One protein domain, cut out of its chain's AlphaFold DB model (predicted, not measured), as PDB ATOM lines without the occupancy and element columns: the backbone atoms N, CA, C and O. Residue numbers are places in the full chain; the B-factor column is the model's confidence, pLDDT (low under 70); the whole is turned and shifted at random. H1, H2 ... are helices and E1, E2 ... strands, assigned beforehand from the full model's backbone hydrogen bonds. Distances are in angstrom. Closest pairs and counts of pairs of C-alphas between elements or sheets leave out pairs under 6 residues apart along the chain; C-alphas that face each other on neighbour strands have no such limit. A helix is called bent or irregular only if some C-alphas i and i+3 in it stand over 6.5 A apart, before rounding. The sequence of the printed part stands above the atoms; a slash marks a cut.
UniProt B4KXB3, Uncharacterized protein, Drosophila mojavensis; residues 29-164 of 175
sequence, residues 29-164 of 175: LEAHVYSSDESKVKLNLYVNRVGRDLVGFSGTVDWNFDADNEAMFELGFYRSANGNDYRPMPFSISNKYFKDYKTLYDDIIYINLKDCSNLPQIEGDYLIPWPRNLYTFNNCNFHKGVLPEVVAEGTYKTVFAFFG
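This is residues 29 to 164 of the 175 residues of an uncharacterized protein of Drosophila mojavensis (UniProt B4KXB3). Two small sheets of three strands each, E1, E2 and E5 in one and E3, E4 and E6 in the other, are set apart from each other, and one irregular helix, H1, stands at the side, its beginning by the second sheet and its end by the first. Long unnamed stretches make up much of the rest. The printed part has 136 residues with one named helix and six named strands, in the order E1, E2, E3, E4, H1, E5, E6; both sheets are antiparallel, in the orders E1 - E2 - E5 and E4 - E3 - E6. The class is mixed, helices and strands, with 67 residues in named elements, under half. The whole is compact, with a radius of gyration of the C-alphas of 15.4 A and spans of 39 by 34 by 30 A.

E1 is residues 41 to 50, 27.5 A long, from C-alpha 41 at (43.811, 4.105, -28.721). E2, residues 54 to 63, is 27.9 A, and E5, residues 133 to 140, is 18.3 A. E3 is residues 72 to 80, 26.4 A; E4 is residues 93 to 97, 10.8 A; E6 is residues 155 to 163, 26.3 A, ending with C-alpha 163 at (36.455, 8.458, -20.870). H1 is residues 98 to 113, 18.5 A; it is irregular, with C-alphas 100 and 103 7.8 A apart, and has a kink of 70 degrees near residue 105.

E2 is the inner strand of its sheet. The hairpin E1 and E2 is antiparallel at 166 degrees, with N 44 and O 60 at 2.9 A, within hydrogen-bond range. E2 and E5 are antiparallel at 176 degrees, with N 61 and O 135 at 2.8 A. H1 is only just on this sheet, with 5 pairs of C-alphas within 10 A, and only grazes it with residues 112 to 113; the closest C-alphas of H1 and E5 are those of Leu 113 and Cys 140, 6.3 A apart. In the other sheet E3 is the inner strand. E3 and E6 are antiparallel at 167 degrees, with N 76 and O 159 at 2.9 A. The hairpin E3 and E4 is antiparallel at 170 degrees, with N 93 and O 75 at 2.9 A. Residues 78 to 79 of E3 also pair, antiparallel, with residues 87 to 88. H1 is on this sheet too, but only grazes it with residues 98 to 101; the closest C-alphas of E3 and H1 are those of Met 72 and Phe 98, 5.1 A apart. In H1, 7 of 12 O i to N i+4 pairs are within hydrogen-bond range. Among the pairs that are apart are E1 and E6, and E3 and E5.

The two C-alphas farthest apart, those of Arg 52 and Asn 69, are 44.2 A apart. The printed part has no cut. The links E3 to E4, H1 to E5 and E5 to E6 are long. Mean pLDDT of the printed part is 85.0; residue 53, residues 92 to 95 and residue 164 are under 70.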
ATOM      1  N   LEU A  29      60.684  13.084 -15.164       85.62
ATOM      2  CA  LEU A  29      61.215  11.899 -14.492       85.62
ATOM      3  C   LEU A  29      60.725  10.622 -15.173       85.62
ATOM      4  O   LEU A  29      61.523   9.793 -15.598       85.62
ATOM      5  N   GLU A  30      59.409  10.491 -15.323       83.00
ATOM      6  CA  GLU A  30      58.775   9.285 -15.847       83.00
ATOM      7  C   GLU A  30      57.511   9.617 -16.646       83.00
ATOM      8  O   GLU A  30      56.877  10.658 -16.452       83.00
ATOM      9  N   ALA A  31      57.137   8.701 -17.538       81.88
ATOM     10  CA  ALA A  31      55.892   8.738 -18.288       81.88
ATOM     11  C   ALA A  31      55.271   7.340 -18.268       81.88
ATOM     12  O   ALA A  31      55.894   6.376 -18.706       81.88
ATOM     13  N   HIS A  32      54.040   7.252 -17.772       80.31
ATOM     14  CA  HIS A  32      53.259   6.019 -17.736       80.31
ATOM     15  C   HIS A  32      52.003   6.223 -18.569       80.31
ATOM     16  O   HIS A  32      51.273   7.195 -18.366       80.31
ATOM     17  N   VAL A  33      51.758   5.314 -19.507       79.38
ATOM     18  CA  VAL A  33      50.592   5.356 -20.388       79.38
ATOM     19  C   VAL A  33      49.873   4.021 -20.369       79.38
ATOM     20  O   VAL A  33      50.497   2.966 -20.295       79.38
ATOM     21  N   TYR A  34      48.548   4.076 -20.432       82.00
ATOM     22  CA  TYR A  34      47.691   2.904 -20.432       82.00
ATOM     23  C   TYR A  34      46.445   3.175 -21.271       82.00
ATOM     24  O   TYR A  34      45.912   4.283 -21.259       82.00
ATOM     25  N   SER A  35      45.978   2.145 -21.969       82.12
ATOM     26  CA  SER A  35      44.693   2.137 -22.653       82.12
ATOM     27  C   SER A  35      43.950   0.863 -22.282       82.12
ATOM     28  O   SER A  35      44.529  -0.222 -22.326       82.12
ATOM     29  N   SER A  36      42.669   0.975 -21.930       81.44
ATOM     30  CA  SER A  36      41.823  -0.205 -21.714       81.44
ATOM     31  C   SER A  36      41.343  -0.844 -23.021       81.44
ATOM     32  O   SER A  36      40.840  -1.963 -22.989       81.44
ATOM     33  N   ASP A  37      41.505  -0.160 -24.158       84.00
ATOM     34  CA  ASP A  37      41.202  -0.687 -25.489       84.00
ATOM     35  C   ASP A  37      42.235  -0.181 -26.511       84.00
ATOM     36  O   ASP A  37      42.092   0.888 -27.116       84.00
ATOM     37  N   GLU A  38      43.295  -0.969 -26.717       86.62
ATOM     38  CA  GLU A  38      44.352  -0.654 -27.687       86.62
ATOM     39  C   GLU A  38      43.868  -0.628 -29.143       86.62
ATOM     40  O   GLU A  38      44.559  -0.073 -29.996       86.62
ATOM     41  N   SER A  39      42.692  -1.192 -29.454       87.62
ATOM     42  CA  SER A  39      42.129  -1.108 -30.808       87.62
ATOM     43  C   SER A  39      41.584   0.289 -31.124       87.62
ATOM     44  O   SER A  39      41.578   0.697 -32.285       87.62
ATOM     45  N   LYS A  40      41.175   1.039 -30.090       86.44
ATOM     46  CA  LYS A  40      40.703   2.425 -30.199       86.44
ATOM     47  C   LYS A  40      41.831   3.428 -30.015       86.44
ATOM     48  O   LYS A  40      41.921   4.385 -30.780       86.44
ATOM     49  N   VAL A  41      42.665   3.234 -28.994       87.50
ATOM     50  CA  VAL A  41      43.811   4.105 -28.721       87.50
ATOM     51  C   VAL A  41      44.979   3.269 -28.244       87.50
ATOM     52  O   VAL A  41      44.901   2.669 -27.172       87.50
ATOM     53  N   LYS A  42      46.087   3.281 -28.980       90.00
ATOM     54  CA  LYS A  42      47.328   2.641 -28.544       90.00
ATOM     55  C   LYS A  42      48.369   3.688 -28.190       90.00
ATOM     56  O   LYS A  42      48.715   4.542 -29.002       90.00
ATOM     57  N   LEU A  43      48.880   3.608 -26.968       89.19
ATOM     58  CA  LEU A  43      49.824   4.574 -26.416       89.19
ATOM     59  C   LEU A  43      51.189   3.921 -26.236       89.19
ATOM     60  O   LEU A  43      51.302   2.834 -25.679       89.19
ATOM     61  N   ASN A  44      52.233   4.609 -26.672       92.19
ATOM     62  CA  ASN A  44      53.612   4.256 -26.383       92.19
ATOM     63  C   ASN A  44      54.375   5.557 -26.169       92.19
ATOM     64  O   ASN A  44      54.800   6.154 -27.144       92.19
ATOM     65  N   LEU A  45      54.510   6.022 -24.931       89.81
ATOM     66  CA  LEU A  45      55.284   7.218 -24.599       89.81
ATOM     67  C   LEU A  45      56.340   6.853 -23.567       89.81
ATOM     68  O   LEU A  45      56.076   6.075 -22.654       89.81
ATOM     69  N   TYR A  46      57.525   7.433 -23.699       88.19
ATOM     70  CA  TYR A  46      58.632   7.208 -22.782       88.19
ATOM     71  C   TYR A  46      59.480   8.466 -22.648       88.19
ATOM     72  O   TYR A  46      59.585   9.274 -23.573       88.19
ATOM     73  N   VAL A  47      60.099   8.624 -21.481       90.06
ATOM     74  CA  VAL A  47      61.081   9.680 -21.240       90.06
ATOM     75  C   VAL A  47      62.405   9.270 -21.874       90.06
ATOM     76  O   VAL A  47      62.850   8.130 -21.748       90.06
ATOM     77  N   ASN A  48      63.045  10.202 -22.566       88.19
ATOM     78  CA  ASN A  48      64.338  10.001 -23.194       88.19
ATOM     79  C   ASN A  48      65.272  11.175 -22.873       88.19
ATOM     80  O   ASN A  48      64.852  12.324 -22.747       88.19
ATOM     81  N   ARG A  49      66.570  10.878 -22.768       85.44
ATOM     82  CA  ARG A  49      67.624  11.870 -22.528       85.44
ATOM     83  C   ARG A  49      68.466  12.018 -23.792       85.44
ATOM     84  O   ARG A  49      68.988  11.030 -24.304       85.44
ATOM     85  N   VAL A  50      68.590  13.238 -24.303       79.44
ATOM     86  CA  VAL A  50      69.422  13.581 -25.460       79.44
ATOM     87  C   VAL A  50      70.637  14.366 -24.971       79.44
ATOM     88  O   VAL A  50      70.548  15.533 -24.598       79.44
ATOM     89  N   GLY A  51      71.802  13.718 -24.964       77.81
ATOM     90  CA  GLY A  51      73.019  14.298 -24.393       77.81
ATOM     91  C   GLY A  51      72.991  14.329 -22.861       77.81
ATOM     92  O   GLY A  51      72.412  13.446 -22.234       77.81
ATOM     93  N   ARG A  52      73.665  15.314 -22.251       70.00
ATOM     94  CA  ARG A  52      73.746  15.431 -20.782       70.00
ATOM     95  C   ARG A  52      72.515  16.102 -20.168       70.00
ATOM     96  O   ARG A  52      72.024  15.626 -19.145       70.00
ATOM     97  N   ASP A  53      71.969  17.111 -20.845       68.75
ATOM     98  CA  ASP A  53      71.085  18.082 -20.185       68.75
ATOM     99  C   ASP A  53      69.664  18.135 -20.763       68.75
ATOM    100  O   ASP A  53      68.775  18.698 -20.134       68.75
ATOM    101  N   LEU A  54      69.406  17.553 -21.942       75.00
ATOM    102  CA  LEU A  54      68.077  17.630 -22.551       75.00
ATOM    103  C   LEU A  54      67.262  16.378 -22.236       75.00
ATOM    104  O   LEU A  54      67.474  15.322 -22.831       75.00
ATOM    105  N   VAL A  55      66.313  16.514 -21.317       84.94
ATOM    106  CA  VAL A  55      65.322  15.478 -21.014       84.94
ATOM    107  C   VAL A  55      63.995  15.851 -21.670       84.94
ATOM    108  O   VAL A  55      63.505  16.972 -21.520       84.94
ATOM    109  N   GLY A  56      63.429  14.912 -22.421       88.81
ATOM    110  CA  GLY A  56      62.157  15.052 -23.117       88.81
ATOM    111  C   GLY A  56      61.383  13.739 -23.121       88.81
ATOM    112  O   GLY A  56      61.799  12.760 -22.504       88.81
ATOM    113  N   PHE A  57      60.257  13.712 -23.823       90.94
ATOM    114  CA  PHE A  57      59.517  12.486 -24.089       90.94
ATOM    115  C   PHE A  57      59.405  12.219 -25.589       90.94
ATOM    116  O   PHE A  57      59.361  13.140 -26.410       90.94
ATOM    117  N   SER A  58      59.343  10.942 -25.941       93.25
ATOM    118  CA  SER A  58      59.168  10.461 -27.308       93.25
ATOM    119  C   SER A  58      58.149   9.335 -27.342       93.25
ATOM    120  O   SER A  58      57.819   8.752 -26.308       93.25
ATOM    121  N   GLY A  59      57.670   9.013 -28.541       94.31
ATOM    122  CA  GLY A  59      56.807   7.862 -28.753       94.31
ATOM    123  C   GLY A  59      55.659   8.127 -29.715       94.31
ATOM    124  O   GLY A  59      55.763   8.979 -30.599       94.31
ATOM    125  N   THR A  60      54.578   7.368 -29.565       96.31
ATOM    126  CA  THR A  60      53.414   7.400 -30.443       96.31
ATOM    127  C   THR A  60      52.085   7.305 -29.702       96.31
ATOM    128  O   THR A  60      51.966   6.636 -28.676       96.31
ATOM    129  N   VAL A  61      51.063   7.913 -30.295       93.56
ATOM    130  CA  VAL A  61      49.650   7.747 -29.942       93.56
ATOM    131  C   VAL A  61      48.903   7.388 -31.220       93.56
ATOM    132  O   VAL A  61      48.741   8.229 -32.097       93.56
ATOM    133  N   ASP A  62      48.492   6.134 -31.345       94.44
ATOM    134  CA  ASP A  62      47.663   5.659 -32.453       94.44
ATOM    135  C   ASP A  62      46.193   5.855 -32.081       94.44
ATOM    136  O   ASP A  62      45.690   5.202 -31.163       94.44
ATOM    137  N   TRP A  63      45.533   6.811 -32.731       91.12
ATOM    138  CA  TRP A  63      44.171   7.227 -32.426       91.12
ATOM    139  C   TRP A  63      43.208   6.733 -33.506       91.12
ATOM    140  O   TRP A  63      43.160   7.282 -34.607       91.12
ATOM    141  N   ASN A  64      42.398   5.729 -33.171       90.00
ATOM    142  CA  ASN A  64      41.533   4.998 -34.102       90.00
ATOM    143  C   ASN A  64      40.031   5.104 -33.792       90.00
ATOM    144  O   ASN A  64      39.231   4.394 -34.400       90.00
ATOM    145  N   PHE A  65      39.614   6.000 -32.893       85.12
ATOM    146  CA  PHE A  65      38.197   6.242 -32.598       85.12
ATOM    147  C   PHE A  65      37.775   7.680 -32.918       85.12
ATOM    148  O   PHE A  65      38.596   8.594 -32.917       85.12
ATOM    149  N   ASP A  66      36.486   7.881 -33.186       83.88
ATOM    150  CA  ASP A  66      35.938   9.224 -33.386       83.88
ATOM    151  C   ASP A  66      35.445   9.741 -32.037       83.88
ATOM    152  O   ASP A  66      34.511   9.181 -31.465       83.88
ATOM    153  N   ALA A  67      36.092  10.781 -31.508       81.25
ATOM    154  CA  ALA A  67      35.593  11.456 -30.317       81.25
ATOM    155  C   ALA A  67      34.292  12.186 -30.665       81.25
ATOM    156  O   ALA A  67      34.279  13.073 -31.524       81.25
ATOM    157  N   ASP A  68      33.206  11.800 -30.007       78.62
ATOM    158  CA  ASP A  68      31.906  12.443 -30.139       78.62
ATOM    159  C   ASP A  68      31.715  13.545 -29.078       78.62
ATOM    160  O   ASP A  68      32.640  13.949 -28.371       78.62
ATOM    161  N   ASN A  69      30.494  14.077 -28.989       77.94
ATOM    162  CA  ASN A  69      30.146  15.110 -28.015       77.94
ATOM    163  C   ASN A  69      30.123  14.614 -26.561       77.94
ATOM    164  O   ASN A  69      30.046  15.453 -25.662       77.94
ATOM    165  N   GLU A  70      30.149  13.300 -26.341       79.81
ATOM    166  CA  GLU A  70      30.087  12.653 -25.031       79.81
ATOM    167  C   GLU A  70      31.460  12.159 -24.566       79.81
ATOM    168  O   GLU A  70      31.626  11.847 -23.387       79.81
ATOM    169  N   ALA A  71      32.465  12.154 -25.451       81.56
ATOM    170  CA  ALA A  71      33.851  11.918 -25.090       81.56
ATOM    171  C   ALA A  71      34.285  12.901 -23.991       81.56
ATOM    172  O   ALA A  71      34.292  14.123 -24.167       81.56
ATOM    173  N   MET A  72      34.657  12.353 -22.844       82.69
ATOM    174  CA  MET A  72      35.118  13.073 -21.667       82.69
ATOM    175  C   MET A  72      36.636  13.018 -21.589       82.69
ATOM    176  O   MET A  72      37.270  12.027 -21.958       82.69
ATOM    177  N   PHE A  73      37.221  14.077 -21.049       80.69
ATOM    178  CA  PHE A  73      38.643  14.144 -20.765       80.69
ATOM    179  C   PHE A  73      38.857  14.693 -19.354       80.69
ATOM    180  O   PHE A  73      38.147  15.593 -18.900       80.69
ATOM    181  N   GLU A  74      39.824  14.128 -18.645       80.81
ATOM    182  CA  GLU A  74      40.289  14.605 -17.351       80.81
ATOM    183  C   GLU A  74      41.745  15.032 -17.469       80.81
ATOM    184  O   GLU A  74      42.590  14.313 -18.010       80.81
ATOM    185  N   LEU A  75      42.016  16.210 -16.906       77.19
ATOM    186  CA  LEU A  75      43.350  16.752 -16.765       77.19
ATOM    187  C   LEU A  75      43.617  17.097 -15.302       77.19
ATOM    188  O   LEU A  75      43.207  18.145 -14.795       77.19
ATOM    189  N   GLY A  76      44.338  16.211 -14.628       79.75
ATOM    190  CA  GLY A  76      44.738  16.392 -13.240       79.75
ATOM    191  C   GLY A  76      46.187  16.848 -13.131       79.75
ATOM    192  O   GLY A  76      47.086  16.155 -13.594       79.75
ATOM    193  N   PHE A  77      46.428  17.970 -12.457       82.38
ATOM    194  CA  PHE A  77      47.761  18.402 -12.042       82.38
ATOM    195  C   PHE A  77      47.913  18.246 -10.532       82.38
ATOM    196  O   PHE A  77      47.102  18.730  -9.741       82.38
ATOM    197  N   TYR A  78      48.973  17.584 -10.101       86.25
ATOM    198  CA  TYR A  78      49.226  17.333  -8.692       86.25
ATOM    199  C   TYR A  78      50.641  17.747  -8.337       86.25
ATOM    200  O   TYR A  78      51.561  17.586  -9.136       86.25
ATOM    201  N   ARG A  79      50.815  18.242  -7.113       88.12
ATOM    202  CA  ARG A  79      52.118  18.610  -6.562       88.12
ATOM    203  C   ARG A  79      52.320  17.951  -5.208       88.12
ATOM    204  O   ARG A  79      51.414  17.957  -4.376       88.12
ATOM    205  N   SER A  80      53.532  17.469  -4.977       88.31
ATOM    206  CA  SER A  80      54.032  17.030  -3.682       88.31
ATOM    207  C   SER A  80      55.278  17.830  -3.305       88.31
ATOM    208  O   SER A  80      56.145  18.068  -4.140       88.31
ATOM    209  N   ALA A  81      55.381  18.250  -2.042       88.12
ATOM    210  CA  ALA A  81      56.584  18.916  -1.536       88.12
ATOM    211  C   ALA A  81      57.686  17.921  -1.124       88.12
ATOM    212  O   ALA A  81      58.843  18.307  -1.025       88.12
ATOM    213  N   ASN A  82      57.324  16.661  -0.855       86.44
ATOM    214  CA  ASN A  82      58.213  15.626  -0.312       86.44
ATOM    215  C   ASN A  82      58.315  14.376  -1.207       86.44
ATOM    216  O   ASN A  82      58.893  13.380  -0.787       86.44
ATOM    217  N   GLY A  83      57.700  14.398  -2.390       81.50
ATOM    218  CA  GLY A  83      57.620  13.257  -3.305       81.50
ATOM    219  C   GLY A  83      56.514  12.240  -2.996       81.50
ATOM    220  O   GLY A  83      56.164  11.477  -3.883       81.50
ATOM    221  N   ASN A  84      55.881  12.281  -1.814       83.62
ATOM    222  CA  ASN A  84      54.908  11.261  -1.385       83.62
ATOM    223  C   ASN A  84      53.458  11.774  -1.348       83.62
ATOM    224  O   ASN A  84      52.543  11.113  -1.834       83.62
ATOM    225  N   ASP A  85      53.240  12.979  -0.810       89.75
ATOM    226  CA  ASP A  85      51.894  13.509  -0.551       89.75
ATOM    227  C   ASP A  85      51.417  14.450  -1.666       89.75
ATOM    228  O   ASP A  85      51.510  15.678  -1.570       89.75
ATOM    229  N   TYR A  86      50.887  13.872  -2.744       87.94
ATOM    230  CA  TYR A  86      50.380  14.630  -3.888       87.94
ATOM    231  C   TYR A  86      49.022  15.274  -3.605       87.94
ATOM    232  O   TYR A  86      48.051  14.603  -3.257       87.94
ATOM    233  N   ARG A  87      48.932  16.589  -3.825       88.94
ATOM    234  CA  ARG A  87      47.688  17.363  -3.721       88.94
ATOM    235  C   ARG A  87      47.314  17.970  -5.071       88.94
ATOM    236  O   ARG A  87      48.218  18.410  -5.786       88.94
ATOM    237  N   PRO A  88      46.016  18.013  -5.426       87.06
ATOM    238  CA  PRO A  88      45.574  18.642  -6.662       87.06
ATOM    239  C   PRO A  88      45.908  20.134  -6.645       87.06
ATOM    240  O   PRO A  88      45.778  20.808  -5.620       87.06
ATOM    241  N   MET A  89      46.352  20.648  -7.784       84.12
ATOM    242  CA  MET A  89      46.616  22.068  -7.973       84.12
ATOM    243  C   MET A  89      45.320  22.834  -8.286       84.12
ATOM    244  O   MET A  89      44.378  22.240  -8.808       84.12
ATOM    245  N   PRO A  90      45.254  24.158  -8.025       75.81
ATOM    246  CA  PRO A  90      44.041  24.953  -8.255       75.81
ATOM    247  C   PRO A  90      43.520  24.934  -9.699       75.81
ATOM    248  O   PRO A  90      42.344  25.184  -9.929       75.81
ATOM    249  N   PHE A  91      44.394  24.652 -10.665       70.62
ATOM    250  CA  PHE A  91      44.075  24.577 -12.092       70.62
ATOM    251  C   PHE A  91      43.862  23.143 -12.596       70.62
ATOM    252  O   PHE A  91      43.792  22.927 -13.802       70.62
ATOM    253  N   SER A  92      43.760  22.155 -11.706       67.06
ATOM    254  CA  SER A  92      43.312  20.815 -12.088       67.06
ATOM    255  C   SER A  92      41.869  20.867 -12.566       67.06
ATOM    256  O   SER A  92      40.981  21.315 -11.841       67.06
ATOM    257  N   ILE A  93      41.643  20.414 -13.797       65.56
ATOM    258  CA  ILE A  93      40.333  20.416 -14.438       65.56
ATOM    259  C   ILE A  93      39.809  18.985 -14.421       65.56
ATOM    260  O   ILE A  93      40.201  18.150 -15.236       65.56
ATOM    261  N   SER A  94      38.894  18.717 -13.499       67.00
ATOM    262  CA  SER A  94      38.185  17.442 -13.453       67.00
ATOM    263  C   SER A  94      37.000  17.452 -14.422       67.00
ATOM    264  O   SER A  94      36.181  18.369 -14.381       67.00
ATOM    265  N   ASN A  95      36.903  16.407 -15.246       67.44
ATOM    266  CA  ASN A  95      35.712  15.997 -16.001       67.44
ATOM    267  C   ASN A  95      35.040  17.090 -16.848       67.44
ATOM    268  O   ASN A  95      33.912  17.495 -16.556       67.44
ATOM    269  N   LYS A  96      35.683  17.520 -17.939       80.25
ATOM    270  CA  LYS A  96      34.999  18.278 -19.004       80.25
ATOM    271  C   LYS A  96      34.833  17.427 -20.260       80.25
ATOM    272  O   LYS A  96      35.548  16.441 -20.450       80.25
ATOM    273  N   TYR A  97      33.908  17.825 -21.129       84.94
ATOM    274  CA  TYR A  97      33.812  17.223 -22.453       84.94
ATOM    275  C   TYR A  97      35.071  17.554 -23.247       84.94
ATOM    276  O   TYR A  97      35.570  18.678 -23.198       84.94
ATOM    277  N   PHE A  98      35.580  16.586 -24.002       84.81
ATOM    278  CA  PHE A  98      36.799  16.728 -24.789       84.81
ATOM    279  C   PHE A  98      36.742  17.947 -25.722       84.81
ATOM    280  O   PHE A  98      37.703  18.706 -25.815       84.81
ATOM    281  N   LYS A  99      35.576  18.211 -26.324       83.62
ATOM    282  CA  LYS A  99      35.339  19.390 -27.172       83.62
ATOM    283  C   LYS A  99      35.629  20.732 -26.482       83.62
ATOM    284  O   LYS A  99      35.990  21.681 -27.171       83.62
ATOM    285  N   ASP A 100      35.515  20.805 -25.153       85.69
ATOM    286  CA  ASP A 100      35.672  22.035 -24.365       85.69
ATOM    287  C   ASP A 100      37.145  22.353 -24.044       85.69
ATOM    288  O   ASP A 100      37.446  23.374 -23.423       85.69
ATOM    289  N   TYR A 101      38.088  21.497 -24.452       86.19
ATOM    290  CA  TYR A 101      39.522  21.684 -24.210       86.19
ATOM    291  C   TYR A 101      40.240  22.489 -25.302       86.19
ATOM    292  O   TYR A 101      41.468  22.564 -25.284       86.19
ATOM    293  N   LYS A 102      39.510  23.135 -26.225       89.81
ATOM    294  CA  LYS A 102      40.102  23.871 -27.356       89.81
ATOM    295  C   LYS A 102      41.124  24.923 -26.925       89.81
ATOM    296  O   LYS A 102      42.244  24.913 -27.417       89.81
ATOM    297  N   THR A 103      40.778  25.767 -25.955       89.38
ATOM    298  CA  THR A 103      41.684  26.811 -25.448       89.38
ATOM    299  C   THR A 103      42.959  26.222 -24.851       89.38
ATOM    300  O   THR A 103      44.053  26.672 -25.162       89.38
ATOM    301  N   LEU A 104      42.844  25.164 -24.039       86.31
ATOM    302  CA  LEU A 104      44.019  24.485 -23.488       86.31
ATOM    303  C   LEU A 104      44.894  23.894 -24.602       86.31
ATOM    304  O   LEU A 104      46.126  23.944 -24.526       86.31
ATOM    305  N   TYR A 105      44.255  23.293 -25.602       90.69
ATOM    306  CA  TYR A 105      44.951  22.702 -26.727       90.69
ATOM    307  C   TYR A 105      45.748  23.752 -27.495       90.69
ATOM    308  O   TYR A 105      46.944  23.563 -27.682       90.69
ATOM    309  N   ASP A 106      45.126  24.864 -27.878       92.06
ATOM    310  CA  ASP A 106      45.780  25.907 -28.665       92.06
ATOM    311  C   ASP A 106      46.890  26.606 -27.873       92.06
ATOM    312  O   ASP A 106      48.028  26.687 -28.337       92.06
ATOM    313  N   ASP A 107      46.568  27.067 -26.663       89.44
ATOM    314  CA  ASP A 107      47.422  27.987 -25.908       89.44
ATOM    315  C   ASP A 107      48.584  27.277 -25.208       89.44
ATOM    316  O   ASP A 107      49.610  27.893 -24.910       89.44
ATOM    317  N   ILE A 108      48.432  25.979 -24.925       87.00
ATOM    318  CA  ILE A 108      49.436  25.200 -24.199       87.00
ATOM    319  C   ILE A 108      49.898  24.012 -25.034       87.00
ATOM    320  O   ILE A 108      51.069  23.958 -25.403       87.00
ATOM    321  N   ILE A 109      49.035  23.046 -25.337       90.00
ATOM    322  CA  ILE A 109      49.492  21.755 -25.881       90.00
ATOM    323  C   ILE A 109      50.131  21.916 -27.267       90.00
ATOM    324  O   ILE A 109      51.273  21.507 -27.472       90.00
ATOM    325  N   TYR A 110      49.433  22.546 -28.209       93.44
ATOM    326  CA  TYR A 110      49.879  22.707 -29.586       93.44
ATOM    327  C   TYR A 110      51.126  23.590 -29.670       93.44
ATOM    328  O   TYR A 110      52.122  23.179 -30.261       93.44
ATOM    329  N   ILE A 111      51.133  24.758 -29.015       92.50
ATOM    330  CA  ILE A 111      52.297  25.663 -29.014       92.50
ATOM    331  C   ILE A 111      53.558  24.972 -28.487       92.50
ATOM    332  O   ILE A 111      54.633  25.163 -29.054       92.50
ATOM    333  N   ASN A 112      53.434  24.168 -27.429       89.94
ATOM    334  CA  ASN A 112      54.575  23.492 -26.822       89.94
ATOM    335  C   ASN A 112      55.070  22.282 -27.630       89.94
ATOM    336  O   ASN A 112      56.248  21.941 -27.541       89.94
ATOM    337  N   LEU A 113      54.191  21.614 -28.384       93.69
ATOM    338  CA  LEU A 113      54.494  20.316 -28.995       93.69
ATOM    339  C   LEU A 113      54.593  20.336 -30.526       93.69
ATOM    340  O   LEU A 113      55.108  19.378 -31.101       93.69
ATOM    341  N   LYS A 114      54.136  21.393 -31.208       94.88
ATOM    342  CA  LYS A 114      54.076  21.450 -32.682       94.88
ATOM    343  C   LYS A 114      55.415  21.218 -33.391       94.88
ATOM    344  O   LYS A 114      55.429  20.680 -34.487       94.88
ATOM    345  N   ASP A 115      56.536  21.595 -32.774       94.44
ATOM    346  CA  ASP A 115      57.860  21.503 -33.408       94.44
ATOM    347  C   ASP A 115      58.513  20.120 -33.221       94.44
ATOM    348  O   ASP A 115      59.499  19.794 -33.880       94.44
ATOM    349  N   CYS A 116      57.977  19.301 -32.314       94.56
ATOM    350  CA  CYS A 116      58.495  17.975 -31.968       94.56
ATOM    351  C   CYS A 116      57.470  16.857 -32.208       94.56
ATOM    352  O   CYS A 116      57.745  15.697 -31.902       94.56
ATOM    353  N   SER A 117      56.292  17.186 -32.737       97.00
ATOM    354  CA  SER A 117      55.215  16.238 -33.009       97.00
ATOM    355  C   SER A 117      54.507  16.553 -34.320       97.00
ATOM    356  O   SER A 117      54.697  17.613 -34.907       97.00
ATOM    357  N   ASN A 118      53.664  15.632 -34.772       97.50
ATOM    358  CA  ASN A 118      52.751  15.842 -35.897       97.50
ATOM    359  C   ASN A 118      51.319  16.183 -35.436       97.50
ATOM    360  O   ASN A 118      50.357  15.874 -36.143       97.50
ATOM    361  N   LEU A 119      51.162  16.774 -34.243       96.31
ATOM    362  CA  LEU A 119      49.852  17.206 -33.759       96.31
ATOM    363  C   LEU A 119      49.213  18.217 -34.734       96.31
ATOM    364  O   LEU A 119      49.905  19.106 -35.237       96.31
ATOM    365  N   PRO A 120      47.904  18.099 -35.013       93.94
ATOM    366  CA  PRO A 120      47.247  18.896 -36.035       93.94
ATOM    367  C   PRO A 120      46.892  20.282 -35.500       93.94
ATOM    368  O   PRO A 120      46.299  20.408 -34.438       93.94
ATOM    369  N   GLN A 121      47.149  21.338 -36.265       94.00
ATOM    370  CA  GLN A 121      46.512  22.614 -35.953       94.00
ATOM    371  C   GLN A 121      45.006  22.481 -36.212       94.00
ATOM    372  O   GLN A 121      44.600  22.224 -37.343       94.00
ATOM    373  N   ILE A 122      44.186  22.634 -35.173       91.00
ATOM    374  CA  ILE A 122      42.727  22.567 -35.298       91.00
ATOM    375  C   ILE A 122      42.178  23.988 -35.432       91.00
ATOM    376  O   ILE A 122      42.321  24.811 -34.528       91.00
ATOM    377  N   GLU A 123      41.548  24.283 -36.565       87.00
ATOM    378  CA  GLU A 123      40.826  25.540 -36.780       87.00
ATOM    379  C   GLU A 123      39.427  25.496 -36.135       87.00
ATOM    380  O   GLU A 123      38.848  24.425 -35.954       87.00
ATOM    381  N   GLY A 124      38.867  26.663 -35.803       86.50
ATOM    382  CA  GLY A 124      37.534  26.790 -35.201       86.50
ATOM    383  C   GLY A 124      37.513  26.693 -33.671       86.50
ATOM    384  O   GLY A 124      38.548  26.781 -33.014       86.50
ATOM    385  N   ASP A 125      36.309  26.526 -33.113       83.75
ATOM    386  CA  ASP A 125      36.050  26.666 -31.668       83.75
ATOM    387  C   ASP A 125      36.114  25.345 -30.881       83.75
ATOM    388  O   ASP A 125      36.109  25.355 -29.650       83.75
ATOM    389  N   TYR A 126      36.181  24.201 -31.567       81.12
ATOM    390  CA  TYR A 126      36.084  22.877 -30.947       81.12
ATOM    391  C   TYR A 126      37.194  21.939 -31.419       81.12
ATOM    392  O   TYR A 126      37.697  22.063 -32.531       81.12
ATOM    393  N   LEU A 127      37.561  20.973 -30.570       86.50
ATOM    394  CA  LEU A 127      38.554  19.937 -30.904       86.50
ATOM    395  C   LEU A 127      38.012  18.803 -31.775       86.50
ATOM    396  O   LEU A 127      38.790  18.007 -32.298       86.50
ATOM    397  N   ILE A 128      36.691  18.707 -31.900       85.56
ATOM    398  CA  ILE A 128      36.030  17.664 -32.678       85.56
ATOM    399  C   ILE A 128      35.659  18.183 -34.080       85.56
ATOM    400  O   ILE A 128      35.208  19.324 -34.197       85.56
ATOM    401  N   PRO A 129      35.789  17.354 -35.134       86.75
ATOM    402  CA  PRO A 129      36.292  15.978 -35.105       86.75
ATOM    403  C   PRO A 129      37.818  15.925 -34.922       86.75
ATOM    404  O   PRO A 129      38.565  16.565 -35.663       86.75
ATOM    405  N   TRP A 130      38.285  15.123 -33.961       89.44
ATOM    406  CA  TRP A 130      39.716  14.886 -33.787       89.44
ATOM    407  C   TRP A 130      40.193  13.866 -34.823       89.44
ATOM    408  O   TRP A 130      39.594  12.790 -34.911       89.44
ATOM    409  N   PRO A 131      41.234  14.162 -35.622       91.06
ATOM    410  CA  PRO A 131      41.633  13.271 -36.701       91.06
ATOM    411  C   PRO A 131      42.077  11.902 -36.178       91.06
ATOM    412  O   PRO A 131      42.843  11.803 -35.216       91.06
ATOM    413  N   ARG A 132      41.657  10.831 -36.855       92.31
ATOM    414  CA  ARG A 132      42.304   9.528 -36.687       92.31
ATOM    415  C   ARG A 132      43.680   9.578 -37.320       92.31
ATOM    416  O   ARG A 132      43.803   9.938 -38.493       92.31
ATOM    417  N   ASN A 133      44.707   9.261 -36.546       95.44
ATOM    418  CA  ASN A 133      46.080   9.300 -37.022       95.44
ATOM    419  C   ASN A 133      47.021   8.557 -36.073       95.44
ATOM    420  O   ASN A 133      46.728   8.379 -34.890       95.44
ATOM    421  N   LEU A 134      48.204   8.233 -36.589       96.94
ATOM    422  CA  LEU A 134      49.364   7.927 -35.773       96.94
ATOM    423  C   LEU A 134      50.075   9.234 -35.419       96.94
ATOM    424  O   LEU A 134      50.805   9.810 -36.231       96.94
ATOM    425  N   TYR A 135      49.883   9.692 -34.190       96.94
ATOM    426  CA  TYR A 135      50.616  10.828 -33.662       96.94
ATOM    427  C   TYR A 135      51.998  10.392 -33.188       96.94
ATOM    428  O   TYR A 135      52.126   9.395 -32.481       96.94
ATOM    429  N   THR A 136      53.033  11.125 -33.575       98.06
ATOM    430  CA  THR A 136      54.432  10.860 -33.238       98.06
ATOM    431  C   THR A 136      54.996  12.020 -32.433       98.06
ATOM    432  O   THR A 136      54.681  13.181 -32.686       98.06
ATOM    433  N   PHE A 137      55.845  11.698 -31.463       95.88
ATOM    434  CA  PHE A 137      56.535  12.654 -30.606       95.88
ATOM    435  C   PHE A 137      58.025  12.332 -30.623       95.88
ATOM    436  O   PHE A 137      58.419  11.182 -30.412       95.88
ATOM    437  N   ASN A 138      58.852  13.339 -30.879       94.81
ATOM    438  CA  ASN A 138      60.296  13.204 -30.995       94.81
ATOM    439  C   ASN A 138      61.000  14.184 -30.056       94.81
ATOM    440  O   ASN A 138      61.200  15.354 -30.384       94.81
ATOM    441  N   ASN A 139      61.385  13.681 -28.886       91.94
ATOM    442  CA  ASN A 139      62.096  14.415 -27.846       91.94
ATOM    443  C   ASN A 139      61.429  15.752 -27.463       91.94
ATOM    444  O   ASN A 139      62.080  16.793 -27.310       91.94
ATOM    445  N   CYS A 140      60.108  15.719 -27.310       90.62
ATOM    446  CA  CYS A 140      59.324  16.857 -26.870       90.62
ATOM    447  C   CYS A 140      59.697  17.262 -25.441       90.62
ATOM    448  O   CYS A 140      59.816  16.421 -24.553       90.62
ATOM    449  N   ASN A 141      59.872  18.560 -25.209       86.62
ATOM    450  CA  ASN A 141      60.184  19.119 -23.898       86.62
ATOM    451  C   ASN A 141      59.573  20.518 -23.768       86.62
ATOM    452  O   ASN A 141      59.344  21.197 -24.767       86.62
ATOM    453  N   PHE A 142      59.365  20.973 -22.534       81.00
ATOM    454  CA  PHE A 142      58.717  22.257 -22.261       81.00
ATOM    455  C   PHE A 142      59.712  23.357 -21.844       81.00
ATOM    456  O   PHE A 142      59.341  24.380 -21.259       81.00
ATOM    457  N   HIS A 143      61.011  23.182 -22.127       77.69
ATOM    458  CA  HIS A 143      62.040  24.139 -21.703       77.69
ATOM    459  C   HIS A 143      61.867  25.508 -22.360       77.69
ATOM    460  O   HIS A 143      62.003  26.520 -21.679       77.69
ATOM    461  N   LYS A 144      61.526  25.541 -23.652       73.81
ATOM    462  CA  LYS A 144      61.237  26.771 -24.416       73.81
ATOM    463  C   LYS A 144      59.737  27.068 -24.516       73.81
ATOM    464  O   LYS A 144      59.311  27.863 -25.347       73.81
ATOM    465  N   GLY A 145      58.965  26.360 -23.707       75.81
ATOM    466  CA  GLY A 145      57.525  26.316 -23.751       75.81
ATOM    467  C   GLY A 145      56.824  27.497 -23.100       75.81
ATOM    468  O   GLY A 145      57.421  28.243 -22.323       75.81
ATOM    469  N   VAL A 146      55.522  27.603 -23.355       78.38
ATOM    470  CA  VAL A 146      54.629  28.486 -22.600       78.38
ATOM    471  C   VAL A 146      54.126  27.700 -21.394       78.38
ATOM    472  O   VAL A 146      53.265  26.832 -21.526       78.38
ATOM    473  N   LEU A 147      54.717  27.968 -20.230       77.38
ATOM    474  CA  LEU A 147      54.329  27.416 -18.930       77.38
ATOM    475  C   LEU A 147      54.199  28.557 -17.906       77.38
ATOM    476  O   LEU A 147      54.778  29.623 -18.128       77.38
ATOM    477  N   PRO A 148      53.470  28.363 -16.788       75.00
ATOM    478  CA  PRO A 148      53.290  29.404 -15.779       75.00
ATOM    479  C   PRO A 148      54.617  29.986 -15.276       75.00
ATOM    480  O   PRO A 148      55.560  29.251 -14.985       75.00
ATOM    481  N   GLU A 149      54.687  31.310 -15.121       74.00
ATOM    482  CA  GLU A 149      55.921  31.995 -14.705       74.00
ATOM    483  C   GLU A 149      56.403  31.562 -13.316       74.00
ATOM    484  O   GLU A 149      57.607  31.458 -13.075       74.00
ATOM    485  N   VAL A 150      55.461  31.256 -12.420       73.62
ATOM    486  CA  VAL A 150      55.728  30.882 -11.031       73.62
ATOM    487  C   VAL A 150      55.112  29.521 -10.737       73.62
ATOM    488  O   VAL A 150      53.898  29.338 -10.832       73.62
ATOM    489  N   VAL A 151      55.954  28.576 -10.322       77.81
ATOM    490  CA  VAL A 151      55.547  27.280  -9.773       77.81
ATOM    491  C   VAL A 151      56.356  27.013  -8.501       77.81
ATOM    492  O   VAL A 151      57.493  27.460  -8.374       77.81
ATOM    493  N   ALA A 152      55.753  26.344  -7.521       83.44
ATOM    494  CA  ALA A 152      56.399  26.073  -6.240       83.44
ATOM    495  C   ALA A 152      57.256  24.800  -6.309       83.44
ATOM    496  O   ALA A 152      56.747  23.752  -6.680       83.44
ATOM    497  N   GLU A 153      58.507  24.842  -5.858       84.00
ATOM    498  CA  GLU A 153      59.425  23.688  -5.877       84.00
ATOM    499  C   GLU A 153      58.786  22.386  -5.357       84.00
ATOM    500  O   GLU A 153      58.077  22.399  -4.350       84.00
ATOM    501  N   GLY A 154      59.006  21.261  -6.036       85.44
ATOM    502  CA  GLY A 154      58.506  19.953  -5.614       85.44
ATOM    503  C   GLY A 154      58.360  18.973  -6.772       85.44
ATOM    504  O   GLY A 154      58.726  19.275  -7.907       85.44
ATOM    505  N   THR A 155      57.784  17.808  -6.485       86.62
ATOM    506  CA  THR A 155      57.490  16.788  -7.495       86.62
ATOM    507  C   THR A 155      56.086  16.987  -8.035       86.62
ATOM    508  O   THR A 155      55.123  17.143  -7.278       86.62
ATOM    509  N   TYR A 156      55.967  16.965  -9.355       85.00
ATOM    510  CA  TYR A 156      54.713  17.179 -10.056       85.00
ATOM    511  C   TYR A 156      54.269  15.912 -10.767       85.00
ATOM    512  O   TYR A 156      55.081  15.170 -11.310       85.00
ATOM    513  N   LYS A 157      52.958  15.698 -10.797       84.50
ATOM    514  CA  LYS A 157      52.322  14.615 -11.538       84.50
ATOM    515  C   LYS A 157      51.207  15.198 -12.390       84.50
ATOM    516  O   LYS A 157      50.345  15.903 -11.870       84.50
ATOM    517  N   THR A 158      51.210  14.860 -13.672       80.25
ATOM    518  CA  THR A 158      50.107  15.179 -14.583       80.25
ATOM    519  C   THR A 158      49.400  13.890 -14.968       80.25
ATOM    520  O   THR A 158      50.051  12.886 -15.250       80.25
ATOM    521  N   VAL A 159      48.073  13.907 -14.947       79.25
ATOM    522  CA  VAL A 159      47.219  12.791 -15.350       79.25
ATOM    523  C   VAL A 159      46.349  13.265 -16.499       79.25
ATOM    524  O   VAL A 159      45.641  14.259 -16.363       79.25
ATOM    525  N   PHE A 160      46.408  12.533 -17.605       78.88
ATOM    526  CA  PHE A 160      45.521  12.687 -18.747       78.88
ATOM    527  C   PHE A 160      44.691  11.412 -18.858       78.88
ATOM    528  O   PHE A 160      45.263  10.328 -18.972       78.88
ATOM    529  N   ALA A 161      43.367  11.525 -18.807       78.19
ATOM    530  CA  ALA A 161      42.481  10.376 -18.952       78.19
ATOM    531  C   ALA A 161      41.334  10.703 -19.904       78.19
ATOM    532  O   ALA A 161      40.722  11.761 -19.806       78.19
ATOM    533  N   PHE A 162      41.049   9.789 -20.828       77.50
ATOM    534  CA  PHE A 162      39.910   9.874 -21.736       77.50
ATOM    535  C   PHE A 162      38.852   8.864 -21.296       77.50
ATOM    536  O   PHE A 162      39.173   7.700 -21.059       77.50
ATOM    537  N   PHE A 163      37.598   9.302 -21.210       73.00
ATOM    538  CA  PHE A 163      36.455   8.458 -20.870       73.00
ATOM    539  C   PHE A 163      35.375   8.598 -21.947       73.00
ATOM    540  O   PHE A 163      35.214   9.653 -22.551       73.00
ATOM    541  N   GLY A 164      34.625   7.534 -22.194       63.00
ATOM    542  CA  GLY A 164      33.545   7.482 -23.184       63.00
ATOM    543  C   GLY A 164      32.856   6.124 -23.115       63.00
ATOM    544  O   GLY A 164      33.112   5.367 -22.172       63.00
TER     545      GLY A 164